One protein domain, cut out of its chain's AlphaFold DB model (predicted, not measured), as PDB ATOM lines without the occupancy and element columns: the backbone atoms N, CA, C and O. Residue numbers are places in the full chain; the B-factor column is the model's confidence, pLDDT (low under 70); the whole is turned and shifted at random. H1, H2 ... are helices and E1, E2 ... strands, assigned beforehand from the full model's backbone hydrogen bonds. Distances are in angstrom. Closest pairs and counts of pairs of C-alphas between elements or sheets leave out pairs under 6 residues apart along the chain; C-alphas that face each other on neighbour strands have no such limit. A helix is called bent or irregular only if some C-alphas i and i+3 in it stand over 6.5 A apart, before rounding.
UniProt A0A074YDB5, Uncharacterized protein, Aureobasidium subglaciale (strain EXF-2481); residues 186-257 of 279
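AT A GLANCE: This is residues 186 to 257 of the 279 residues of an uncharacterized protein of Aureobasidium subglaciale (strain EXF-2481) (UniProt A0A074YDB5). Look for an open helical hairpin with a thin arm: H1 and H2 lie side by side and run opposite ways, while the first residues of the printed part reach out from it, 187 to 192 sticking out with nothing near them. After E1 the chain turns near residue 199 and folds back beside H1 before that helix begins; H2 has a kink near its middle, and the two helices meet along the first half of H1 and the second half of H2. The printed part has 72 residues, with one named strand and two named helices in the order E1, H1, H2, and its class is mostly helix. It is loose, with a radius of gyration of the C-alphas of 15.3 A, and flat, spanning 53 by 34 by 13 A.

HOW THE PARTS SIT: Start at Asp 186 and go on to E1, residues 191 to 194, which pairs with no named strand. E1 is apart from H1, residues 208 to 225, and also apart from H2, residues 234 to 256. H1 and H2 touch, and their closest C-alphas are those of Lys 209 and Leu 253, 6.5 A apart. H1 touches H2 with residues 209 to 217 alone, and H2 touches H1 with residues 245 to 253 alone. Their lines stand at a shallow tilt of 9 degrees, opposite ways, and the two form a helical hairpin. H2 has a kink of 53 degrees near residue 244. H2 is irregular: C-alphas 235 and 238 are 8.2 A apart, and its line is a rough one. Of the O i to N i+4 pairs, 13 of 14 in H1 and 14 of 19 in H2 are within hydrogen-bond range.

IN THESE COORDINATES: Find C-alpha 191 at (-39.173, 44.032, -52.703), where E1 begins; its four residues cover 9.1 A from first to last C-alpha. Next find C-alpha 208 at (-30.886, 29.138, -42.070); from there H1 runs 26.0 A to C-alpha 225. H2 runs 30.5 A from C-alpha 234 to C-alpha 256 at (-28.817, 24.594, -31.850).

THE WHOLE: Look for the two C-alphas farthest apart, those of Asp 188 and Asn 235, at 52.9 A. The link from E1 to H1, residues 195 to 207, is long, and the link from H1 to H2, with 8 residues, is short. The printed part has no cut. The mean pLDDT of the printed part is 92.3, and no printed residue is under 70.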
ATOM      1  N   ASP A 186     -38.371  43.393 -57.955       95.62
ATOM      2  CA  ASP A 186     -38.900  42.776 -59.174       95.62
ATOM      3  C   ASP A 186     -39.264  43.830 -60.239       95.62
ATOM      4  O   ASP A 186     -39.147  45.038 -60.026       95.62
ATOM      5  N   ALA A 187     -39.705  43.368 -61.414       93.94
ATOM      6  CA  ALA A 187     -40.079  44.236 -62.536       93.94
ATOM      7  C   ALA A 187     -41.242  45.195 -62.211       93.94
ATOM      8  O   ALA A 187     -41.362  46.245 -62.843       93.94
ATOM      9  N   ASP A 188     -42.062  44.851 -61.216       93.88
ATOM     10  CA  ASP A 188     -43.174  45.670 -60.731       93.88
ATOM     11  C   ASP A 188     -42.737  46.633 -59.607       93.88
ATOM     12  O   ASP A 188     -43.528  47.444 -59.125       93.88
ATOM     13  N   GLY A 189     -41.471  46.561 -59.181       93.94
ATOM     14  CA  GLY A 189     -40.900  47.376 -58.115       93.94
ATOM     15  C   GLY A 189     -41.214  46.887 -56.701       93.94
ATOM     16  O   GLY A 189     -41.012  47.644 -55.750       93.94
ATOM     17  N   ASN A 190     -41.684  45.646 -56.533       96.38
ATOM     18  CA  ASN A 190     -41.868  45.043 -55.213       96.38
ATOM     19  C   ASN A 190     -40.538  44.530 -54.671       96.38
ATOM     20  O   ASN A 190     -39.704  44.036 -55.427       96.38
ATOM     21  N   VAL A 191     -40.363  44.593 -53.350       97.25
ATOM     22  CA  VAL A 191     -39.173  44.032 -52.703       97.25
ATOM     23  C   VAL A 191     -39.223  42.504 -52.747       97.25
ATOM     24  O   VAL A 191     -40.226  41.894 -52.366       97.25
ATOM     25  N   VAL A 192     -38.125  41.900 -53.199       96.94
ATOM     26  CA  VAL A 192     -37.948  40.449 -53.328       96.94
ATOM     27  C   VAL A 192     -36.610  40.004 -52.744       96.94
ATOM     28  O   VAL A 192     -35.737  40.828 -52.472       96.94
ATOM     29  N   ASN A 193     -36.445  38.695 -52.567       95.50
ATOM     30  CA  ASN A 193     -35.170  38.084 -52.203       95.50
ATOM     31  C   ASN A 193     -34.081  38.397 -53.240       95.50
ATOM     32  O   ASN A 193     -34.326  38.344 -54.446       95.50
ATOM     33  N   GLY A 194     -32.870  38.666 -52.764       93.38
ATOM     34  CA  GLY A 194     -31.688  38.890 -53.586       93.38
ATOM     35  C   GLY A 194     -30.447  38.199 -53.013       93.38
ATOM     36  O   GLY A 194     -30.479  37.667 -51.898       93.38
ATOM     37  N   PRO A 195     -29.336  38.199 -53.760       91.88
ATOM     38  CA  PRO A 195     -28.082  37.629 -53.291       91.88
ATOM     39  C   PRO A 195     -27.456  38.445 -52.169       91.88
ATOM     40  O   PRO A 195     -27.765  39.621 -51.971       91.88
ATOM     41  N   PHE A 196     -26.547  37.813 -51.431       90.38
ATOM     42  CA  PHE A 196     -25.783  38.501 -50.400       90.38
ATOM     43  C   PHE A 196     -24.966  39.658 -50.986       90.38
ATOM     44  O   PHE A 196     -24.358  39.573 -52.053       90.38
ATOM     45  N   VAL A 197     -24.919  40.758 -50.233       89.19
ATOM     46  CA  VAL A 197     -24.088  41.922 -50.575       89.19
ATOM     47  C   VAL A 197     -22.624  41.701 -50.209       89.19
ATOM     48  O   VAL A 197     -21.763  42.408 -50.721       89.19
ATOM     49  N   VAL A 198     -22.324  40.753 -49.324       87.69
ATOM     50  CA  VAL A 198     -20.963  40.461 -48.865       87.69
ATOM     51  C   VAL A 198     -20.424  39.277 -49.655       87.69
ATOM     52  O   VAL A 198     -20.995  38.192 -49.611       87.69
ATOM     53  N   GLU A 199     -19.316  39.486 -50.359       86.75
ATOM     54  CA  GLU A 199     -18.575  38.389 -50.983       86.75
ATOM     55  C   GLU A 199     -17.895  37.534 -49.900       86.75
ATOM     56  O   GLU A 199     -17.467  38.083 -48.877       86.75
ATOM     57  N   PRO A 200     -17.771  36.209 -50.089       89.69
ATOM     58  CA  PRO A 200     -18.033  35.446 -51.317       89.69
ATOM     59  C   PRO A 200     -19.435  34.804 -51.406       89.69
ATOM     60  O   PRO A 200     -19.625  33.884 -52.194       89.69
ATOM     61  N   TYR A 201     -20.407  35.232 -50.598       90.25
ATOM     62  CA  TYR A 201     -21.695  34.542 -50.463       90.25
ATOM     63  C   TYR A 201     -22.652  34.842 -51.625       90.25
ATOM     64  O   TYR A 201     -22.738  35.980 -52.090       90.25
ATOM     65  N   ASP A 202     -23.406  33.834 -52.067       80.44
ATOM     66  CA  ASP A 202     -24.067  33.829 -53.377       80.44
ATOM     67  C   ASP A 202     -25.581  33.590 -53.353       80.44
ATOM     68  O   ASP A 202     -26.138  33.431 -54.431       80.44
ATOM     69  N   GLY A 203     -26.218  33.577 -52.169       84.25
ATOM     70  CA  GLY A 203     -27.651  33.297 -51.949       84.25
ATOM     71  C   GLY A 203     -28.663  34.008 -52.884       84.25
ATOM     72  O   GLY A 203     -28.327  34.629 -53.883       84.25
ATOM     73  N   PRO A 204     -29.965  33.999 -52.592       92.56
ATOM     74  CA  PRO A 204     -30.572  33.728 -51.301       92.56
ATOM     75  C   PRO A 204     -30.667  32.238 -50.969       92.56
ATOM     76  O   PRO A 204     -30.732  31.395 -51.860       92.56
ATOM     77  N   TYR A 205     -30.757  31.929 -49.678       93.81
ATOM     78  CA  TYR A 205     -30.952  30.578 -49.161       93.81
ATOM     79  C   TYR A 205     -32.355  30.414 -48.567       93.81
ATOM     80  O   TYR A 205     -32.838  31.313 -47.873       93.81
ATOM     81  N   PRO A 206     -33.021  29.274 -48.812       92.12
ATOM     82  CA  PRO A 206     -34.406  29.054 -48.397       92.12
ATOM     83  C   PRO A 206     -34.573  28.989 -46.876       92.12
ATOM     84  O   PRO A 206     -35.615  29.385 -46.361       92.12
ATOM     85  N   ASP A 207     -33.551  28.526 -46.160       91.62
ATOM     86  CA  ASP A 207     -33.548  28.423 -44.710       91.62
ATOM     87  C   ASP A 207     -32.155  28.695 -44.121       91.62
ATOM     88  O   ASP A 207     -31.153  28.840 -44.828       91.62
ATOM     89  N   MET A 208     -32.108  28.803 -42.793       91.06
ATOM     90  CA  MET A 208     -30.886  29.138 -42.070       91.06
ATOM     91  C   MET A 208     -29.834  28.021 -42.150       91.06
ATOM     92  O   MET A 208     -28.646  28.321 -42.049       91.06
ATOM     93  N   LYS A 209     -30.235  26.755 -42.351       91.69
ATOM     94  CA  LYS A 209     -29.282  25.645 -42.488       91.69
ATOM     95  C   LYS A 209     -28.546  25.748 -43.815       91.69
ATOM     96  O   LYS A 209     -27.321  25.858 -43.806       91.69
ATOM     97  N   SER A 210     -29.292  25.864 -44.915       92.69
ATOM     98  CA  SER A 210     -28.721  26.075 -46.247       92.69
ATOM     99  C   SER A 210     -27.871  27.345 -46.317       92.69
ATOM    100  O   SER A 210     -26.872  27.373 -47.030       92.69
ATOM    101  N   MET A 211     -28.221  28.390 -45.556       93.56
ATOM    102  CA  MET A 211     -27.386  29.588 -45.444       93.56
ATOM    103  C   MET A 211     -26.018  29.283 -44.827       93.56
ATOM    104  O   MET A 211     -25.002  29.674 -45.392       93.56
ATOM    105  N   TYR A 212     -25.964  28.598 -43.682       93.69
ATOM    106  CA  TYR A 212     -24.686  28.267 -43.043       93.69
ATOM    107  C   TYR A 212     -23.847  27.288 -43.868       93.69
ATOM    108  O   TYR A 212     -22.629  27.452 -43.928       93.69
ATOM    109  N   GLU A 213     -24.485  26.315 -44.519       93.31
ATOM    110  CA  GLU A 213     -23.836  25.388 -45.452       93.31
ATOM    111  C   GLU A 213     -23.207  26.150 -46.624       93.31
ATOM    112  O   GLU A 213     -21.991  26.094 -46.809       93.31
ATOM    113  N   GLY A 214     -23.994  26.966 -47.334       93.56
ATOM    114  CA  GLY A 214     -23.500  27.770 -48.454       93.56
ATOM    115  C   GLY A 214     -22.409  28.765 -48.046       93.56
ATOM    116  O   GLY A 214     -21.431  28.958 -48.768       93.56
ATOM    117  N   MET A 215     -22.507  29.358 -46.851       94.19
ATOM    118  CA  MET A 215     -21.451  30.222 -46.315       94.19
ATOM    119  C   MET A 215     -20.148  29.457 -46.054       94.19
ATOM    120  O   MET A 215     -19.077  29.980 -46.366       94.19
ATOM    121  N   LEU A 216     -20.215  28.245 -45.490       94.81
ATOM    122  CA  LEU A 216     -19.036  27.409 -45.262       94.81
ATOM    123  C   LEU A 216     -18.388  27.004 -46.591       94.81
ATOM    124  O   LEU A 216     -17.181  27.178 -46.755       94.81
ATOM    125  N   GLU A 217     -19.184  26.536 -47.553       93.81
ATOM    126  CA  GLU A 217     -18.714  26.165 -48.892       93.81
ATOM    127  C   GLU A 217     -18.025  27.340 -49.598       93.81
ATOM    128  O   GLU A 217     -16.905  27.200 -50.101       93.81
ATOM    129  N   ALA A 218     -18.642  28.525 -49.577       93.69
ATOM    130  CA  ALA A 218     -18.081  29.725 -50.189       93.69
ATOM    131  C   ALA A 218     -16.749  30.139 -49.541       93.69
ATOM    132  O   ALA A 218     -15.811  30.525 -50.242       93.69
ATOM    133  N   GLN A 219     -16.632  30.025 -48.213       93.06
ATOM    134  CA  GLN A 219     -15.389  30.314 -47.488       93.06
ATOM    135  C   GLN A 219     -14.283  29.302 -47.806       93.06
ATOM    136  O   GLN A 219     -13.136  29.701 -48.008       93.06
ATOM    137  N   LEU A 220     -14.602  28.008 -47.907       94.12
ATOM    138  CA  LEU A 220     -13.632  26.980 -48.304       94.12
ATOM    139  C   LEU A 220     -13.149  27.191 -49.747       94.12
ATOM    140  O   LEU A 220     -11.947  27.114 -50.014       94.12
ATOM    141  N   ALA A 221     -14.061  27.530 -50.658       93.69
ATOM    142  CA  ALA A 221     -13.731  27.844 -52.044       93.69
ATOM    143  C   ALA A 221     -12.889  29.125 -52.181       93.69
ATOM    144  O   ALA A 221     -12.060  29.226 -53.088       93.69
ATOM    145  N   GLU A 222     -13.088  30.115 -51.307       92.19
ATOM    146  CA  GLU A 222     -12.252  31.317 -51.262       92.19
ATOM    147  C   GLU A 222     -10.876  31.026 -50.648       92.19
ATOM    148  O   GLU A 222      -9.851  31.480 -51.163       92.19
ATOM    149  N   ALA A 223     -10.817  30.184 -49.611       93.00
ATOM    150  CA  ALA A 223      -9.558  29.725 -49.034       93.00
ATOM    151  C   ALA A 223      -8.678  29.019 -50.077       93.00
ATOM    152  O   ALA A 223      -7.467  29.249 -50.091       93.00
ATOM    153  N   ASP A 224      -9.272  28.233 -50.982       93.12
ATOM    154  CA  ASP A 224      -8.574  27.570 -52.095       93.12
ATOM    155  C   ASP A 224      -7.914  28.555 -53.073       93.12
ATOM    156  O   ASP A 224      -6.885  28.244 -53.674       93.12
ATOM    157  N   ARG A 225      -8.479  29.756 -53.236       92.19
ATOM    158  CA  ARG A 225      -7.941  30.812 -54.114       92.19
ATOM    159  C   ARG A 225      -6.892  31.676 -53.419       92.19
ATOM    160  O   ARG A 225      -6.110  32.367 -54.080       92.19
ATOM    161  N   SER A 226      -6.884  31.673 -52.092       90.94
ATOM    162  CA  SER A 226      -6.003  32.507 -51.288       90.94
ATOM    163  C   SER A 226      -4.578  31.941 -51.254       90.94
ATOM    164  O   SER A 226      -4.349  30.802 -50.859       90.94
ATOM    165  N   ARG A 227      -3.591  32.789 -51.568       90.69
ATOM    166  CA  ARG A 227      -2.152  32.459 -51.488       90.69
ATOM    167  C   ARG A 227      -1.601  32.363 -50.062       90.69
ATOM    168  O   ARG A 227      -0.425  32.086 -49.895       90.69
ATOM    169  N   ILE A 228      -2.397  32.723 -49.058       88.94
ATOM    170  CA  ILE A 228      -1.984  32.678 -47.648       88.94
ATOM    171  C   ILE A 228      -2.528  31.404 -47.012       88.94
ATOM    172  O   ILE A 228      -1.787  30.642 -46.411       88.94
ATOM    173  N   ALA A 229      -3.836  31.196 -47.144       88.62
ATOM    174  CA  ALA A 229      -4.504  30.008 -46.630       88.62
ATOM    175  C   ALA A 229      -4.189  28.742 -47.441       88.62
ATOM    176  O   ALA A 229      -4.177  27.663 -46.860       88.62
ATOM    177  N   GLU A 230      -3.997  28.859 -48.762       91.00
ATOM    178  CA  GLU A 230      -3.767  27.735 -49.685       91.00
ATOM    179  C   GLU A 230      -4.760  26.577 -49.466       91.00
ATOM    180  O   GLU A 230      -4.408  25.398 -49.395       91.00
ATOM    181  N   GLY A 231      -6.036  26.931 -49.284       92.06
ATOM    182  CA  GLY A 231      -7.118  25.984 -49.028       92.06
ATOM    183  C   GLY A 231      -7.014  25.233 -47.703       92.06
ATOM    184  O   GLY A 231      -7.642  24.186 -47.574       92.06
ATOM    185  N   TYR A 232      -6.205  25.714 -46.754       93.19
ATOM    186  CA  TYR A 232      -5.904  25.062 -45.476       93.19
ATOM    187  C   TYR A 232      -5.355  23.635 -45.627       93.19
ATOM    188  O   TYR A 232      -5.604  22.769 -44.791       93.19
ATOM    189  N   ARG A 233      -4.619  23.366 -46.711       92.06
ATOM    190  CA  ARG A 233      -4.123  22.013 -47.027       92.06
ATOM    191  C   ARG A 233      -2.940  21.575 -46.174       92.06
ATOM    192  O   ARG A 233      -2.615  20.392 -46.127       92.06
ATOM    193  N   GLU A 234      -2.291  22.505 -45.484       86.94
ATOM    194  CA  GLU A 234      -1.227  22.154 -44.554       86.94
ATOM    195  C   GLU A 234      -1.782  21.388 -43.343       86.94
ATOM    196  O   GLU A 234      -2.809  21.740 -42.762       86.94
ATOM    197  N   ASN A 235      -1.057  20.349 -42.922       87.44
ATOM    198  CA  ASN A 235      -1.307  19.588 -41.691       87.44
ATOM    199  C   ASN A 235      -2.669  18.864 -41.601       87.44
ATOM    200  O   ASN A 235      -3.090  18.517 -40.499       87.44
ATOM    201  N   GLY A 236      -3.342  18.600 -42.726       89.75
ATOM    202  CA  GLY A 236      -4.590  17.823 -42.745       89.75
ATOM    203  C   GLY A 236      -5.843  18.600 -42.306       89.75
ATOM    204  O   GLY A 236      -6.886  18.007 -42.009       89.75
ATOM    205  N   LEU A 237      -5.738  19.931 -42.176       93.75
ATOM    206  CA  LEU A 237      -6.845  20.765 -41.706       93.75
ATOM    207  C   LEU A 237      -7.991  20.790 -42.723       93.75
ATOM    208  O   LEU A 237      -9.150  20.719 -42.321       93.75
ATOM    209  N   ARG A 238      -7.687  20.838 -44.025       94.94
ATOM    210  CA  ARG A 238      -8.707  20.817 -45.075       94.94
ATOM    211  C   ARG A 238      -9.605  19.588 -44.978       94.94
ATOM    212  O   ARG A 238     -10.817  19.734 -44.948       94.94
ATOM    213  N   GLU A 239      -9.022  18.404 -44.859       95.25
ATOM    214  CA  GLU A 239      -9.749  17.139 -44.763       95.25
ATOM    215  C   GLU A 239     -10.654  17.112 -43.524       95.25
ATOM    216  O   GLU A 239     -11.757  16.572 -43.561       95.25
ATOM    217  N   THR A 240     -10.212  17.743 -42.431       94.69
ATOM    218  CA  THR A 240     -11.020  17.902 -41.215       94.69
ATOM    219  C   THR A 240     -12.206  18.842 -41.446       94.69
ATOM    220  O   THR A 240     -13.310  18.557 -40.984       94.69
ATOM    221  N   LEU A 241     -11.995  19.957 -42.152       95.38
ATOM    222  CA  LEU A 241     -13.051  20.916 -42.484       95.38
ATOM    223  C   LEU A 241     -14.067  20.325 -43.466       95.38
ATOM    224  O   LEU A 241     -15.261  20.522 -43.267       95.38
ATOM    225  N   ASP A 242     -13.612  19.568 -44.466       95.25
ATOM    226  CA  ASP A 242     -14.483  18.880 -45.423       95.25
ATOM    227  C   ASP A 242     -15.327  17.809 -44.710       95.25
ATOM    228  O   ASP A 242     -16.548  17.802 -44.835       95.25
ATOM    229  N   ALA A 243     -14.717  16.977 -43.855       94.56
ATOM    230  CA  ALA A 243     -15.458  16.000 -43.053       94.56
ATOM    231  C   ALA A 243     -16.468  16.668 -42.100       94.56
ATOM    232  O   ALA A 243     -17.568  16.152 -41.876       94.56
ATOM    233  N   PHE A 244     -16.115  17.829 -41.537       95.25
ATOM    234  CA  PHE A 244     -17.035  18.620 -40.729       95.25
ATOM    235  C   PHE A 244     -18.195  19.182 -41.561       95.25
ATOM    236  O   PHE A 244     -19.334  19.105 -41.106       95.25
ATOM    237  N   ALA A 245     -17.939  19.705 -42.761       93.81
ATOM    238  CA  ALA A 245     -18.979  20.196 -43.663       93.81
ATOM    239  C   ALA A 245     -19.956  19.076 -44.059       93.81
ATOM    240  O   ALA A 245     -21.165  19.276 -44.003       93.81
ATOM    241  N   GLU A 246     -19.439  17.886 -44.375       92.06
ATOM    242  CA  GLU A 246     -20.244  16.743 -44.820       92.06
ATOM    243  C   GLU A 246     -21.093  16.108 -43.710       92.06
ATOM    244  O   GLU A 246     -22.176  15.597 -43.989       92.06
ATOM    245  N   GLN A 247     -20.593  16.055 -42.468       89.38
ATOM    246  CA  GLN A 247     -21.200  15.219 -41.416       89.38
ATOM    247  C   GLN A 247     -21.406  15.938 -40.080       89.38
ATOM    248  O   GLN A 247     -22.254  15.540 -39.283       89.38
ATOM    249  N   GLY A 248     -20.613  16.969 -39.787       93.25
ATOM    250  CA  GLY A 248     -20.620  17.650 -38.491       93.25
ATOM    251  C   GLY A 248     -21.563  18.849 -38.432       93.25
ATOM    252  O   GLY A 248     -22.221  19.063 -37.412       93.25
ATOM    253  N   LEU A 249     -21.639  19.624 -39.516       93.94
ATOM    254  CA  LEU A 249     -22.380  20.880 -39.543       93.94
ATOM    255  C   LEU A 249     -23.881  20.653 -39.327       93.94
ATOM    256  O   LEU A 249     -24.463  21.283 -38.444       93.94
ATOM    257  N   GLU A 250     -24.489  19.705 -40.043       91.25
ATOM    258  CA  GLU A 250     -25.918  19.391 -39.911       91.25
ATOM    259  C   GLU A 250     -26.301  19.032 -38.465       91.25
ATOM    260  O   GLU A 250     -27.342  19.472 -37.964       91.25
ATOM    261  N   ILE A 251     -25.446  18.273 -37.767       93.00
ATOM    262  CA  ILE A 251     -25.665  17.869 -36.372       93.00
ATOM    263  C   ILE A 251     -25.705  19.104 -35.471       93.00
ATOM    264  O   ILE A 251     -26.640  19.260 -34.684       93.00
ATOM    265  N   ILE A 252     -24.721  20.001 -35.598       94.00
ATOM    266  CA  ILE A 252     -24.656  21.227 -34.791       94.00
ATOM    267  C   ILE A 252     -25.856  22.122 -35.088       94.00
ATOM    268  O   ILE A 252     -26.511  22.592 -34.156       94.00
ATOM    269  N   LEU A 253     -26.175  22.339 -36.363       92.50
ATOM    270  CA  LEU A 253     -27.292  23.192 -36.753       92.50
ATOM    271  C   LEU A 253     -28.624  22.626 -36.253       92.50
ATOM    272  O   LEU A 253     -29.434  23.365 -35.709       92.50
ATOM    273  N   SER A 254     -28.834  21.314 -36.350       90.19
ATOM    274  CA  SER A 254     -30.074  20.673 -35.896       90.19
ATOM    275  C   SER A 254     -30.232  20.653 -34.372       90.19
ATOM    276  O   SER A 254     -31.355  20.599 -33.884       90.19
ATOM    277  N   GLN A 255     -29.134  20.707 -33.614       92.69
ATOM    278  CA  GLN A 255     -29.168  20.782 -32.148       92.69
ATOM    279  C   GLN A 255     -29.366  22.204 -31.613       92.69
ATOM    280  O   GLN A 255     -29.878  22.365 -30.507       92.69
ATOM    281  N   ASN A 256     -28.916  23.222 -32.356       91.25
ATOM    282  CA  ASN A 256     -28.817  24.594 -31.850       91.25
ATOM    283  C   ASN A 256     -29.785  25.577 -32.519       91.25
ATOM    284  O   ASN A 256     -30.078  26.619 -31.932       91.25
ATOM    285  N   LEU A 257     -30.278  25.282 -33.724       89.50
ATOM    286  CA  LEU A 257     -31.277  26.121 -34.373       89.50
ATOM    287  C   LEU A 257     -32.692  25.750 -33.904       89.50
ATOM    288  O   LEU A 257     -32.998  24.567 -33.752       89.50
TER     289      LEU A 257